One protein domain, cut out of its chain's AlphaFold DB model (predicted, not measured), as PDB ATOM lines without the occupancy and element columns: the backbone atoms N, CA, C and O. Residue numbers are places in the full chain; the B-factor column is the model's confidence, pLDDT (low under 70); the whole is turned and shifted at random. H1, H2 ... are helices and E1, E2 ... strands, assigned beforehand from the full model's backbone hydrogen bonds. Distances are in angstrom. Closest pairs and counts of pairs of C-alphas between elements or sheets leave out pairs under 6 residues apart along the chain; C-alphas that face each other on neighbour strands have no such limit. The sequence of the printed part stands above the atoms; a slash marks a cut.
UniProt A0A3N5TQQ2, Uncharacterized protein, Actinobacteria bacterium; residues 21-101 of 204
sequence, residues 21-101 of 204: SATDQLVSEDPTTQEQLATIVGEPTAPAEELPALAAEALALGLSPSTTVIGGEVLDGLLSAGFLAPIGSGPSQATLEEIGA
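This is residues 21 to 101 of the 204 residues of an uncharacterized protein of Actinobacteria bacterium (UniProt A0A3N5TQQ2). This is a flat slab of helices in which H2, H4 and H5 stand side by side in a row, each running opposite to the next, while H3, the longest, slants past the last residues of H2 to the beginning of H4. The short helix H1 sits by the first residues of H3, and the small strand E1 lies by H4, paired with residues 21 to 22. The printed part has 81 residues, with five named helices and one named strand in the order H1, H2, H3, H4, E1, H5, and its class is mostly helix. It is compact, with a radius of gyration of the C-alphas of 12.3 A, and spans 33 by 29 by 14 A.

H3, residues 51 to 63, touches H4, residues 71 to 80, with residues 58 to 63 alone. The two form a helical hairpin, running opposite ways at a steep tilt of 43 degrees; their closest C-alphas, of Gly 62 and Gly 71, are 3.3 A apart. H2, residues 31 to 41, touches H3, running the same way at a shallow tilt of 28 degrees; the closest C-alphas, of Val 41 and Ala 55, are 5.6 A apart. H2 also touches H4, opposite ways at a shallow tilt of 14 degrees, closest at the C-alphas of Ile 40 and Gly 77, 6.1 A. H2, H3 and H4 form a bundle, three helices grouped together. H5, residues 93 to 98, touches H4, opposite ways at a tilt of 37 degrees, only just steep; the closest C-alphas, of Gly 72 and Leu 96, are 4.4 A apart. H1, residues 24 to 27, only just touches H3, with 3 pairs of C-alphas within 8 A, through residues 51 to 52 of H3 alone; the closest C-alphas are those of Leu 26 and Pro 52, 5.7 A. E1, residues 84 to 86, pairs with no named strand, but residues 84 to 85 pair antiparallel with residues 21 to 22. H2 and H5 are apart. Every O i to N i+4 pair is within hydrogen-bond range in H2, H3, H4 and H5; H1 is too short for such a pair.

H3 is 18.0 A from C-alpha 51 at (4.316, 20.082, -15.843) to C-alpha 63. H2 is 15.3 A long, H4 14.0 A, H5 8.8 A, E1 6.7 A and H1 5.7 A. H1 begins at C-alpha 24 (10.643, 28.232, -8.335), and H5 ends at C-alpha 98 (28.419, 11.132, -18.822).

The two C-alphas farthest apart, of Asp 30 and Ala 101, are 34.3 A apart. The printed part has no cut and no long link. The mean pLDDT of the printed part is 90.1, and residues 68 to 71 are under 70.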
ATOM      1  N   SER A  21      19.996  22.331  -8.225       94.31
ATOM      2  CA  SER A  21      18.851  22.675  -7.387       94.31
ATOM      3  C   SER A  21      17.636  22.892  -8.270       94.31
ATOM      4  O   SER A  21      17.733  23.610  -9.264       94.31
ATOM      5  N   ALA A  22      16.492  22.343  -7.872       94.12
ATOM      6  CA  ALA A  22      15.206  22.789  -8.389       94.12
ATOM      7  C   ALA A  22      14.984  24.270  -8.043       94.12
ATOM      8  O   ALA A  22      15.446  24.746  -6.998       94.12
ATOM      9  N   THR A  23      14.318  24.994  -8.937       93.56
ATOM     10  CA  THR A  23      13.988  26.417  -8.773       93.56
ATOM     11  C   THR A  23      12.475  26.619  -8.714       93.56
ATOM     12  O   THR A  23      11.697  25.717  -9.026       93.56
ATOM     13  N   ASP A  24      12.051  27.822  -8.335       91.69
ATOM     14  CA  ASP A  24      10.643  28.232  -8.335       91.69
ATOM     15  C   ASP A  24      10.038  28.347  -9.746       91.69
ATOM     16  O   ASP A  24       8.818  28.315  -9.889       91.69
ATOM     17  N   GLN A  25      10.866  28.392 -10.796       93.88
ATOM     18  CA  GLN A  25      10.410  28.409 -12.189       93.88
ATOM     19  C   GLN A  25       9.595  27.168 -12.557       93.88
ATOM     20  O   GLN A  25       8.727  27.255 -13.421       93.88
ATOM     21  N   LEU A  26       9.839  26.030 -11.895       93.44
ATOM     22  CA  LEU A  26       9.079  24.796 -12.124       93.44
ATOM     23  C   LEU A  26       7.583  24.982 -11.851       93.44
ATOM     24  O   LEU A  26       6.775  24.376 -12.538       93.44
ATOM     25  N   VAL A  27       7.214  25.849 -10.905       92.75
ATOM     26  CA  VAL A  27       5.817  26.133 -10.524       92.75
ATOM     27  C   VAL A  27       5.367  27.529 -10.960       92.75
ATOM     28  O   VAL A  27       4.436  28.099 -10.395       92.75
ATOM     29  N   SER A  28       6.040  28.112 -11.954       93.00
ATOM     30  CA  SER A  28       5.698  29.437 -12.466       93.00
ATOM     31  C   SER A  28       4.301  29.461 -13.095       93.00
ATOM     32  O   SER A  28       3.932  28.595 -13.890       93.00
ATOM     33  N   GLU A  29       3.538  30.510 -12.791       92.75
ATOM     34  CA  GLU A  29       2.249  30.801 -13.433       92.75
ATOM     35  C   GLU A  29       2.405  31.563 -14.765       92.75
ATOM     36  O   GLU A  29       1.411  31.854 -15.430       92.75
ATOM     37  N   ASP A  30       3.635  31.920 -15.159       95.19
ATOM     38  CA  ASP A  30       3.880  32.617 -16.424       95.19
ATOM     39  C   ASP A  30       3.650  31.679 -17.626       95.19
ATOM     40  O   ASP A  30       4.331  30.653 -17.735       95.19
ATOM     41  N   PRO A  31       2.760  32.033 -18.576       94.25
ATOM     42  CA  PRO A  31       2.460  31.177 -19.722       94.25
ATOM     43  C   PRO A  31       3.675  30.863 -20.602       94.25
ATOM     44  O   PRO A  31       3.733  29.789 -21.192       94.25
ATOM     45  N   THR A  32       4.653  31.774 -20.688       95.31
ATOM     46  CA  THR A  32       5.868  31.557 -21.492       95.31
ATOM     47  C   THR A  32       6.763  30.518 -20.828       95.31
ATOM     48  O   THR A  32       7.252  29.608 -21.495       95.31
ATOM     49  N   THR A  33       6.948  30.623 -19.507       95.62
ATOM     50  CA  THR A  33       7.667  29.615 -18.719       95.62
ATOM     51  C   THR A  33       6.991  28.244 -18.827       95.62
ATOM     52  O   THR A  33       7.673  27.245 -19.040       95.62
ATOM     53  N   GLN A  34       5.659  28.184 -18.750       94.81
ATOM     54  CA  GLN A  34       4.908  26.929 -18.876       94.81
ATOM     55  C   GLN A  34       5.055  26.295 -20.264       94.81
ATOM     56  O   GLN A  34       5.349  25.107 -20.363       94.81
ATOM     57  N   GLU A  35       4.924  27.078 -21.339       94.81
ATOM     58  CA  GLU A  35       5.122  26.593 -22.712       94.81
ATOM     59  C   GLU A  35       6.555  26.075 -22.930       94.81
ATOM     60  O   GLU A  35       6.771  25.054 -23.593       94.81
ATOM     61  N   GLN A  36       7.543  26.743 -22.329       95.19
ATOM     62  CA  GLN A  36       8.935  26.310 -22.384       95.19
ATOM     63  C   GLN A  36       9.153  24.985 -21.645       95.19
ATOM     64  O   GLN A  36       9.802  24.094 -22.196       95.19
ATOM     65  N   LEU A  37       8.593  24.827 -20.440       95.25
ATOM     66  CA  LEU A  37       8.672  23.576 -19.684       95.25
ATOM     67  C   LEU A  37       7.987  22.435 -20.442       95.25
ATOM     68  O   LEU A  37       8.607  21.398 -20.663       95.25
ATOM     69  N   ALA A  38       6.768  22.669 -20.934       94.19
ATOM     70  CA  ALA A  38       5.994  21.734 -21.748       94.19
ATOM     71  C   ALA A  38       6.771  21.260 -22.990       94.19
ATOM     72  O   ALA A  38       6.766  20.078 -23.330       94.19
ATOM     73  N   THR A  39       7.500  22.172 -23.641       93.19
ATOM     74  CA  THR A  39       8.358  21.842 -24.787       93.19
ATOM     75  C   THR A  39       9.547  20.969 -24.385       93.19
ATOM     76  O   THR A  39       9.857  20.016 -25.095       93.19
ATOM     77  N   ILE A  40      10.210  21.274 -23.262       91.94
ATOM     78  CA  ILE A  40      11.366  20.505 -22.769       91.94
ATOM     79  C   ILE A  40      10.961  19.078 -22.394       91.94
ATOM     80  O   ILE A  40      11.687  18.141 -22.715       91.94
ATOM     81  N   VAL A  41       9.805  18.910 -21.749       91.94
ATOM     82  CA  VAL A  41       9.307  17.589 -21.330       91.94
ATOM     83  C   VAL A  41       8.615  16.824 -22.464       91.94
ATOM     84  O   VAL A  41       8.303  15.651 -22.307       91.94
ATOM     85  N   GLY A  42       8.401  17.462 -23.621       90.69
ATOM     86  CA  GLY A  42       7.775  16.844 -24.792       90.69
ATOM     87  C   GLY A  42       6.245  16.765 -24.742       90.69
ATOM     88  O   GLY A  42       5.657  16.106 -25.596       90.69
ATOM     89  N   GLU A  43       5.601  17.471 -23.808       91.56
ATOM     90  CA  GLU A  43       4.153  17.437 -23.559       91.56
ATOM     91  C   GLU A  43       3.505  18.822 -23.757       91.56
ATOM     92  O   GLU A  43       3.056  19.460 -22.803       91.56
ATOM     93  N   PRO A  44       3.407  19.329 -25.002       88.38
ATOM     94  CA  PRO A  44       2.961  20.699 -25.294       88.38
ATOM     95  C   PRO A  44       1.490  20.980 -24.946       88.38
ATOM     96  O   PRO A  44       1.052  22.127 -25.009       88.38
ATOM     97  N   THR A  45       0.702  19.945 -24.643       90.81
ATOM     98  CA  THR A  45      -0.725  20.058 -24.304       90.81
ATOM     99  C   THR A  45      -1.032  19.740 -22.844       90.81
ATOM    100  O   THR A  45      -2.209  19.729 -22.480       90.81
ATOM    101  N   ALA A  46      -0.016  19.444 -22.030       91.94
ATOM    102  CA  ALA A  46      -0.214  19.132 -20.623       91.94
ATOM    103  C   ALA A  46      -0.744  20.356 -19.844       91.94
ATOM    104  O   ALA A  46      -0.347  21.491 -20.132       91.94
ATOM    105  N   PRO A  47      -1.640  20.149 -18.864       92.69
ATOM    106  CA  PRO A  47      -2.013  21.176 -17.898       92.69
ATOM    107  C   PRO A  47      -0.794  21.700 -17.132       92.69
ATOM    108  O   PRO A  47       0.126  20.945 -16.820       92.69
ATOM    109  N   ALA A  48      -0.800  22.991 -16.797       90.44
ATOM    110  CA  ALA A  48       0.325  23.647 -16.128       90.44
ATOM    111  C   ALA A  48       0.674  22.995 -14.780       90.44
ATOM    112  O   ALA A  48       1.843  22.899 -14.417       90.44
ATOM    113  N   GLU A  49      -0.342  22.519 -14.065       91.50
ATOM    114  CA  GLU A  49      -0.221  21.820 -12.790       91.50
ATOM    115  C   GLU A  49       0.469  20.448 -12.892       91.50
ATOM    116  O   GLU A  49       1.005  19.972 -11.894       91.50
ATOM    117  N   GLU A  50       0.492  19.829 -14.076       94.62
ATOM    118  CA  GLU A  50       1.129  18.526 -14.317       94.62
ATOM    119  C   GLU A  50       2.591  18.671 -14.773       94.62
ATOM    120  O   GLU A  50       3.386  17.743 -14.621       94.62
ATOM    121  N   LEU A  51       2.979  19.844 -15.289       94.75
ATOM    122  CA  LEU A  51       4.316  20.082 -15.843       94.75
ATOM    123  C   LEU A  51       5.474  19.801 -14.867       94.75
ATOM    124  O   LEU A  51       6.473  19.237 -15.316       94.75
ATOM    125  N   PRO A  52       5.396  20.142 -13.564       95.25
ATOM    126  CA  PRO A  52       6.440  19.785 -12.605       95.25
ATOM    127  C   PRO A  52       6.671  18.271 -12.503       95.25
ATOM    128  O   PRO A  52       7.818  17.820 -12.543       95.25
ATOM    129  N   ALA A  53       5.595  17.484 -12.440       96.06
ATOM    130  CA  ALA A  53       5.673  16.030 -12.344       96.06
ATOM    131  C   ALA A  53       6.204  15.418 -13.649       96.06
ATOM    132  O   ALA A  53       7.124  14.605 -13.620       96.06
ATOM    133  N   LEU A  54       5.731  15.905 -14.801       95.44
ATOM    134  CA  LEU A  54       6.242  15.494 -16.113       95.44
ATOM    135  C   LEU A  54       7.731  15.828 -16.286       95.44
ATOM    136  O   LEU A  54       8.480  15.058 -16.885       95.44
ATOM    137  N   ALA A  55       8.192  16.954 -15.738       95.50
ATOM    138  CA  ALA A  55       9.607  17.313 -15.751       95.50
ATOM    139  C   ALA A  55      10.455  16.375 -14.891       95.50
ATOM    140  O   ALA A  55      11.567  16.020 -15.283       95.50
ATOM    141  N   ALA A  56       9.930  15.964 -13.738       96.19
ATOM    142  CA  ALA A  56      10.556  14.971 -12.882       96.19
ATOM    143  C   ALA A  56      10.650  13.595 -13.568       96.19
ATOM    144  O   ALA A  56      11.724  12.995 -13.569       96.19
ATOM    145  N   GLU A  57       9.584  13.138 -14.228       94.81
ATOM    146  CA  GLU A  57       9.570  11.885 -14.996       94.81
ATOM    147  C   GLU A  57      10.535  11.927 -16.191       94.81
ATOM    148  O   GLU A  57      11.347  11.018 -16.377       94.81
ATOM    149  N   ALA A  58      10.512  13.008 -16.977       93.50
ATOM    150  CA  ALA A  58      11.426  13.197 -18.101       93.50
ATOM    151  C   ALA A  58      12.893  13.219 -17.640       93.50
ATOM    152  O   ALA A  58      13.769  12.644 -18.295       93.50
ATOM    153  N   LEU A  59      13.165  13.849 -16.492       94.75
ATOM    154  CA  LEU A  59      14.488  13.836 -15.878       94.75
ATOM    155  C   LEU A  59      14.873  12.421 -15.424       94.75
ATOM    156  O   LEU A  59      15.982  11.989 -15.725       94.75
ATOM    157  N   ALA A  60      13.979  11.680 -14.762       94.81
ATOM    158  CA  ALA A  60      14.232  10.302 -14.335       94.81
ATOM    159  C   ALA A  60      14.569   9.382 -15.518       94.81
ATOM    160  O   ALA A  60      15.550   8.637 -15.463       94.81
ATOM    161  N   LEU A  61      13.816   9.491 -16.617       92.31
ATOM    162  CA  LEU A  61      14.085   8.765 -17.859       92.31
ATOM    163  C   LEU A  61      15.480   9.072 -18.399       92.31
ATOM    164  O   LEU A  61      16.207   8.152 -18.771       92.31
ATOM    165  N   GLY A  62      15.867  10.347 -18.404       90.00
ATOM    166  CA  GLY A  62      17.198  10.767 -18.820       90.00
ATOM    167  C   GLY A  62      18.317  10.252 -17.907       90.00
ATOM    168  O   GLY A  62      19.394   9.885 -18.371       90.00
ATOM    169  N   LEU A  63      18.076  10.199 -16.600       92.19
ATOM    170  CA  LEU A  63      19.045   9.708 -15.617       92.19
ATOM    171  C   LEU A  63      19.166   8.176 -15.599       92.19
ATOM    172  O   LEU A  63      20.099   7.652 -14.990       92.19
ATOM    173  N   SER A  64      18.251   7.456 -16.251       91.56
ATOM    174  CA  SER A  64      18.268   5.999 -16.288       91.56
ATOM    175  C   SER A  64      19.165   5.459 -17.410       91.56
ATOM    176  O   SER A  64      18.974   5.805 -18.577       91.56
ATOM    177  N   PRO A  65      20.079   4.516 -17.107       85.81
ATOM    178  CA  PRO A  65      20.918   3.869 -18.118       85.81
ATOM    179  C   PRO A  65      20.138   2.927 -19.045       85.81
ATOM    180  O   PRO A  65      20.677   2.460 -20.049       85.81
ATOM    181  N   SER A  66      18.893   2.601 -18.689       81.12
ATOM    182  CA  SER A  66      18.037   1.662 -19.419       81.12
ATOM    183  C   SER A  66      17.272   2.321 -20.567       81.12
ATOM    184  O   SER A  66      16.645   1.620 -21.364       81.12
ATOM    185  N   THR A  67      17.304   3.651 -20.672       76.50
ATOM    186  CA  THR A  67      16.574   4.382 -21.707       76.50
ATOM    187  C   THR A  67      17.495   4.785 -22.856       76.50
ATOM    188  O   THR A  67      18.713   4.888 -22.730       76.50
ATOM    189  N   THR A  68      16.904   5.000 -24.030       65.69
ATOM    190  CA  THR A  68      17.604   5.589 -25.181       65.69
ATOM    191  C   THR A  68      17.579   7.118 -25.159       65.69
ATOM    192  O   THR A  68      18.067   7.739 -26.102       65.69
ATOM    193  N   VAL A  69      16.967   7.721 -24.134       65.38
ATOM    194  CA  VAL A  69      16.920   9.172 -23.951       65.38
ATOM    195  C   VAL A  69      18.258   9.589 -23.363       65.38
ATOM    196  O   VAL A  69      18.671   9.089 -22.323       65.38
ATOM    197  N   ILE A  70      18.966  10.490 -24.038       61.41
ATOM    198  CA  ILE A  70      20.241  10.985 -23.526       61.41
ATOM    199  C   ILE A  70      19.924  11.915 -22.353       61.41
ATOM    200  O   ILE A  70      19.412  13.013 -22.561       61.41
ATOM    201  N   GLY A  71      20.238  11.501 -21.122       61.66
ATOM    202  CA  GLY A  71      19.972  12.292 -19.915       61.66
ATOM    203  C   GLY A  71      20.519  13.702 -19.925       61.66
ATOM    204  O   GLY A  71      19.908  14.611 -19.361       61.66
ATOM    205  N   GLY A  72      21.631  13.893 -20.631       71.00
ATOM    206  CA  GLY A  72      22.201  15.203 -20.893       71.00
ATOM    207  C   GLY A  72      21.226  16.172 -21.566       71.00
ATOM    208  O   GLY A  72      21.270  17.341 -21.226       71.00
ATOM    209  N   GLU A  73      20.327  15.733 -22.453       83.50
ATOM    210  CA  GLU A  73      19.451  16.637 -23.220       83.50
ATOM    211  C   GLU A  73      18.343  17.257 -22.362       83.50
ATOM    212  O   GLU A  73      18.167  18.475 -22.372       83.50
ATOM    213  N   VAL A  74      17.621  16.443 -21.582       88.12
ATOM    214  CA  VAL A  74      16.564  16.946 -20.684       88.12
ATOM    215  C   VAL A  74      17.180  17.804 -19.582       88.12
ATOM    216  O   VAL A  74      16.702  18.907 -19.313       88.12
ATOM    217  N   LEU A  75      18.277  17.342 -18.974       91.75
ATOM    218  CA  LEU A  75      18.980  18.102 -17.946       91.75
ATOM    219  C   LEU A  75      19.535  19.427 -18.491       91.75
ATOM    220  O   LEU A  75      19.388  20.454 -17.832       91.75
ATOM    221  N   ASP A  76      20.142  19.428 -19.681       92.00
ATOM    222  CA  ASP A  76      20.633  20.644 -20.338       92.00
ATOM    223  C   ASP A  76      19.490  21.605 -20.672       92.00
ATOM    224  O   ASP A  76      19.602  22.802 -20.411       92.00
ATOM    225  N   GLY A  77      18.356  21.089 -21.157       93.50
ATOM    226  CA  GLY A  77      17.148  21.877 -21.398       93.50
ATOM    227  C   GLY A  77      16.640  22.558 -20.126       93.50
ATOM    228  O   GLY A  77      16.426  23.773 -20.116       93.50
ATOM    229  N   LEU A  78      16.517  21.803 -19.031       95.44
ATOM    230  CA  LEU A  78      16.075  22.323 -17.735       95.44
ATOM    231  C   LEU A  78      17.070  23.327 -17.128       95.44
ATOM    232  O   LEU A  78      16.644  24.326 -16.547       95.44
ATOM    233  N   LEU A  79      18.379  23.095 -17.271       95.19
ATOM    234  CA  LEU A  79      19.427  24.020 -16.821       95.19
ATOM    235  C   LEU A  79      19.440  25.310 -17.645       95.19
ATOM    236  O   LEU A  79      19.475  26.408 -17.090       95.19
ATOM    237  N   SER A  80      19.384  25.187 -18.971       94.38
ATOM    238  CA  SER A  80      19.419  26.314 -19.908       94.38
ATOM    239  C   SER A  80      18.188  27.211 -19.784       94.38
ATOM    240  O   SER A  80      18.289  28.426 -19.954       94.38
ATOM    241  N   ALA A  81      17.034  26.628 -19.459       95.44
ATOM    242  CA  ALA A  81      15.795  27.355 -19.207       95.44
ATOM    243  C   ALA A  81      15.664  27.878 -17.764       95.44
ATOM    244  O   ALA A  81      14.756  28.653 -17.476       95.44
ATOM    245  N   GLY A  82      16.570  27.491 -16.861       95.69
ATOM    246  CA  GLY A  82      16.576  27.948 -15.472       95.69
ATOM    247  C   GLY A  82      15.590  27.230 -14.549       95.69
ATOM    248  O   GLY A  82      15.434  27.665 -13.415       95.69
ATOM    249  N   PHE A  83      14.967  26.130 -14.988       96.38
ATOM    250  CA  PHE A  83      14.154  25.258 -14.127       96.38
ATOM    251  C   PHE A  83      15.007  24.544 -13.082       96.38
ATOM    252  O   PHE A  83      14.595  24.392 -11.929       96.38
ATOM    253  N   LEU A  84      16.225  24.172 -13.476       95.94
ATOM    254  CA  LEU A  84      17.279  23.711 -12.587       95.94
ATOM    255  C   LEU A  84      18.411  24.740 -12.569       95.94
ATOM    256  O   LEU A  84      18.773  25.309 -13.596       95.94
ATOM    257  N   ALA A  85      19.007  24.954 -11.401       94.94
ATOM    258  CA  ALA A  85      20.163  25.821 -11.228       94.94
ATOM    259  C   ALA A  85      21.380  25.001 -10.774       94.94
ATOM    260  O   ALA A  85      21.278  24.245  -9.803       94.94
ATOM    261  N   PRO A  86      22.550  25.135 -11.421       94.12
ATOM    262  CA  PRO A  86      23.749  24.443 -10.975       94.12
ATOM    263  C   PRO A  86      24.224  24.986  -9.624       94.12
ATOM    264  O   PRO A  86      24.295  26.197  -9.411       94.12
ATOM    265  N   ILE A  87      24.627  24.090  -8.724       90.69
ATOM    266  CA  ILE A  87      25.318  24.470  -7.492       90.69
ATOM    267  C   ILE A  87      26.825  24.436  -7.762       90.69
ATOM    268  O   ILE A  87      27.429  23.371  -7.879       90.69
ATOM    269  N   GLY A  88      27.442  25.616  -7.865       87.12
ATOM    270  CA  GLY A  88      28.860  25.768  -8.203       87.12
ATOM    271  C   GLY A  88      29.073  26.071  -9.687       87.12
ATOM    272  O   GLY A  88      28.395  26.923 -10.248       87.12
ATOM    273  N   SER A  89      30.051  25.416 -10.317       82.00
ATOM    274  CA  SER A  89      30.456  25.695 -11.707       82.00
ATOM    275  C   SER A  89      29.497  25.150 -12.773       82.00
ATOM    276  O   SER A  89      29.635  25.514 -13.937       82.00
ATOM    277  N   GLY A  90      28.551  24.291 -12.380       85.00
ATOM    278  CA  GLY A  90      27.676  23.553 -13.292       85.00
ATOM    279  C   GLY A  90      28.385  22.438 -14.070       85.00
ATOM    280  O   GLY A  90      29.618  22.362 -14.068       85.00
ATOM    281  N   PRO A  91      27.617  21.530 -14.698       89.62
ATOM    282  CA  PRO A  91      28.182  20.460 -15.509       89.62
ATOM    283  C   PRO A  91      28.755  21.018 -16.818       89.62
ATOM    284  O   PRO A  91      28.176  21.900 -17.447       89.62
ATOM    285  N   SER A  92      29.905  20.494 -17.242       89.94
ATOM    286  CA  SER A  92      30.420  20.739 -18.596       89.94
ATOM    287  C   SER A  92      29.661  19.896 -19.627       89.94
ATOM    288  O   SER A  92      29.017  18.922 -19.250       89.94
ATOM    289  N   GLN A  93      29.808  20.180 -20.926       86.38
ATOM    290  CA  GLN A  93      29.213  19.337 -21.975       86.38
ATOM    291  C   GLN A  93      29.648  17.867 -21.865       86.38
ATOM    292  O   GLN A  93      28.818  16.969 -21.915       86.38
ATOM    293  N   ALA A  94      30.939  17.621 -21.618       87.06
ATOM    294  CA  ALA A  94      31.449  16.269 -21.395       87.06
ATOM    295  C   ALA A  94      30.833  15.616 -20.144       87.06
ATOM    296  O   ALA A  94      30.604  14.415 -20.115       87.06
ATOM    297  N   THR A  95      30.528  16.409 -19.113       89.06
ATOM    298  CA  THR A  95      29.826  15.927 -17.917       89.06
ATOM    299  C   THR A  95      28.376  15.569 -18.231       89.06
ATOM    300  O   THR A  95      27.904  14.546 -17.754       89.06
ATOM    301  N   LEU A  96      27.678  16.378 -19.033       88.25
ATOM    302  CA  LEU A  96      26.307  16.098 -19.468       88.25
ATOM    303  C   LEU A  96      26.224  14.804 -20.290       88.25
ATOM    304  O   LEU A  96      25.276  14.047 -20.127       88.25
ATOM    305  N   GLU A  97      27.239  14.516 -21.107       86.12
ATOM    306  CA  GLU A  97      27.351  13.261 -21.868       86.12
ATOM    307  C   GLU A  97      27.621  12.030 -20.982       86.12
ATOM    308  O   GLU A  97      27.291  10.911 -21.371       86.12
ATOM    309  N   GLU A  98      28.214  12.212 -19.796       87.56
ATOM    310  CA  GLU A  98      28.419  11.132 -18.822       87.56
ATOM    311  C   GLU A  98      27.148  10.823 -18.015       87.56
ATOM    312  O   GLU A  98      27.036   9.726 -17.471       87.56
ATOM    313  N   ILE A  99      26.209  11.763 -17.881       89.81
ATOM    314  CA  ILE A  99      25.017  11.613 -17.032       89.81
ATOM    315  C   ILE A  99      24.046  10.583 -17.621       89.81
ATOM    316  O   ILE A  99      23.778  10.577 -18.819       89.81
ATOM    317  N   GLY A 100      23.525   9.711 -16.755       87.38
ATOM    318  CA  GLY A 100      22.697   8.566 -17.141       87.38
ATOM    319  C   GLY A 100      23.507   7.306 -17.460       87.38
ATOM    320  O   GLY A 100      22.940   6.273 -17.798       87.38
ATOM    321  N   ALA A 101      24.841   7.342 -17.344       88.38
ATOM    322  CA  ALA A 101      25.662   6.147 -17.514       88.38
ATOM    323  C   ALA A 101      25.473   5.138 -16.356       88.38
ATOM    324  O   ALA A 101      25.213   5.537 -15.217       88.38
TER     325      ALA A 101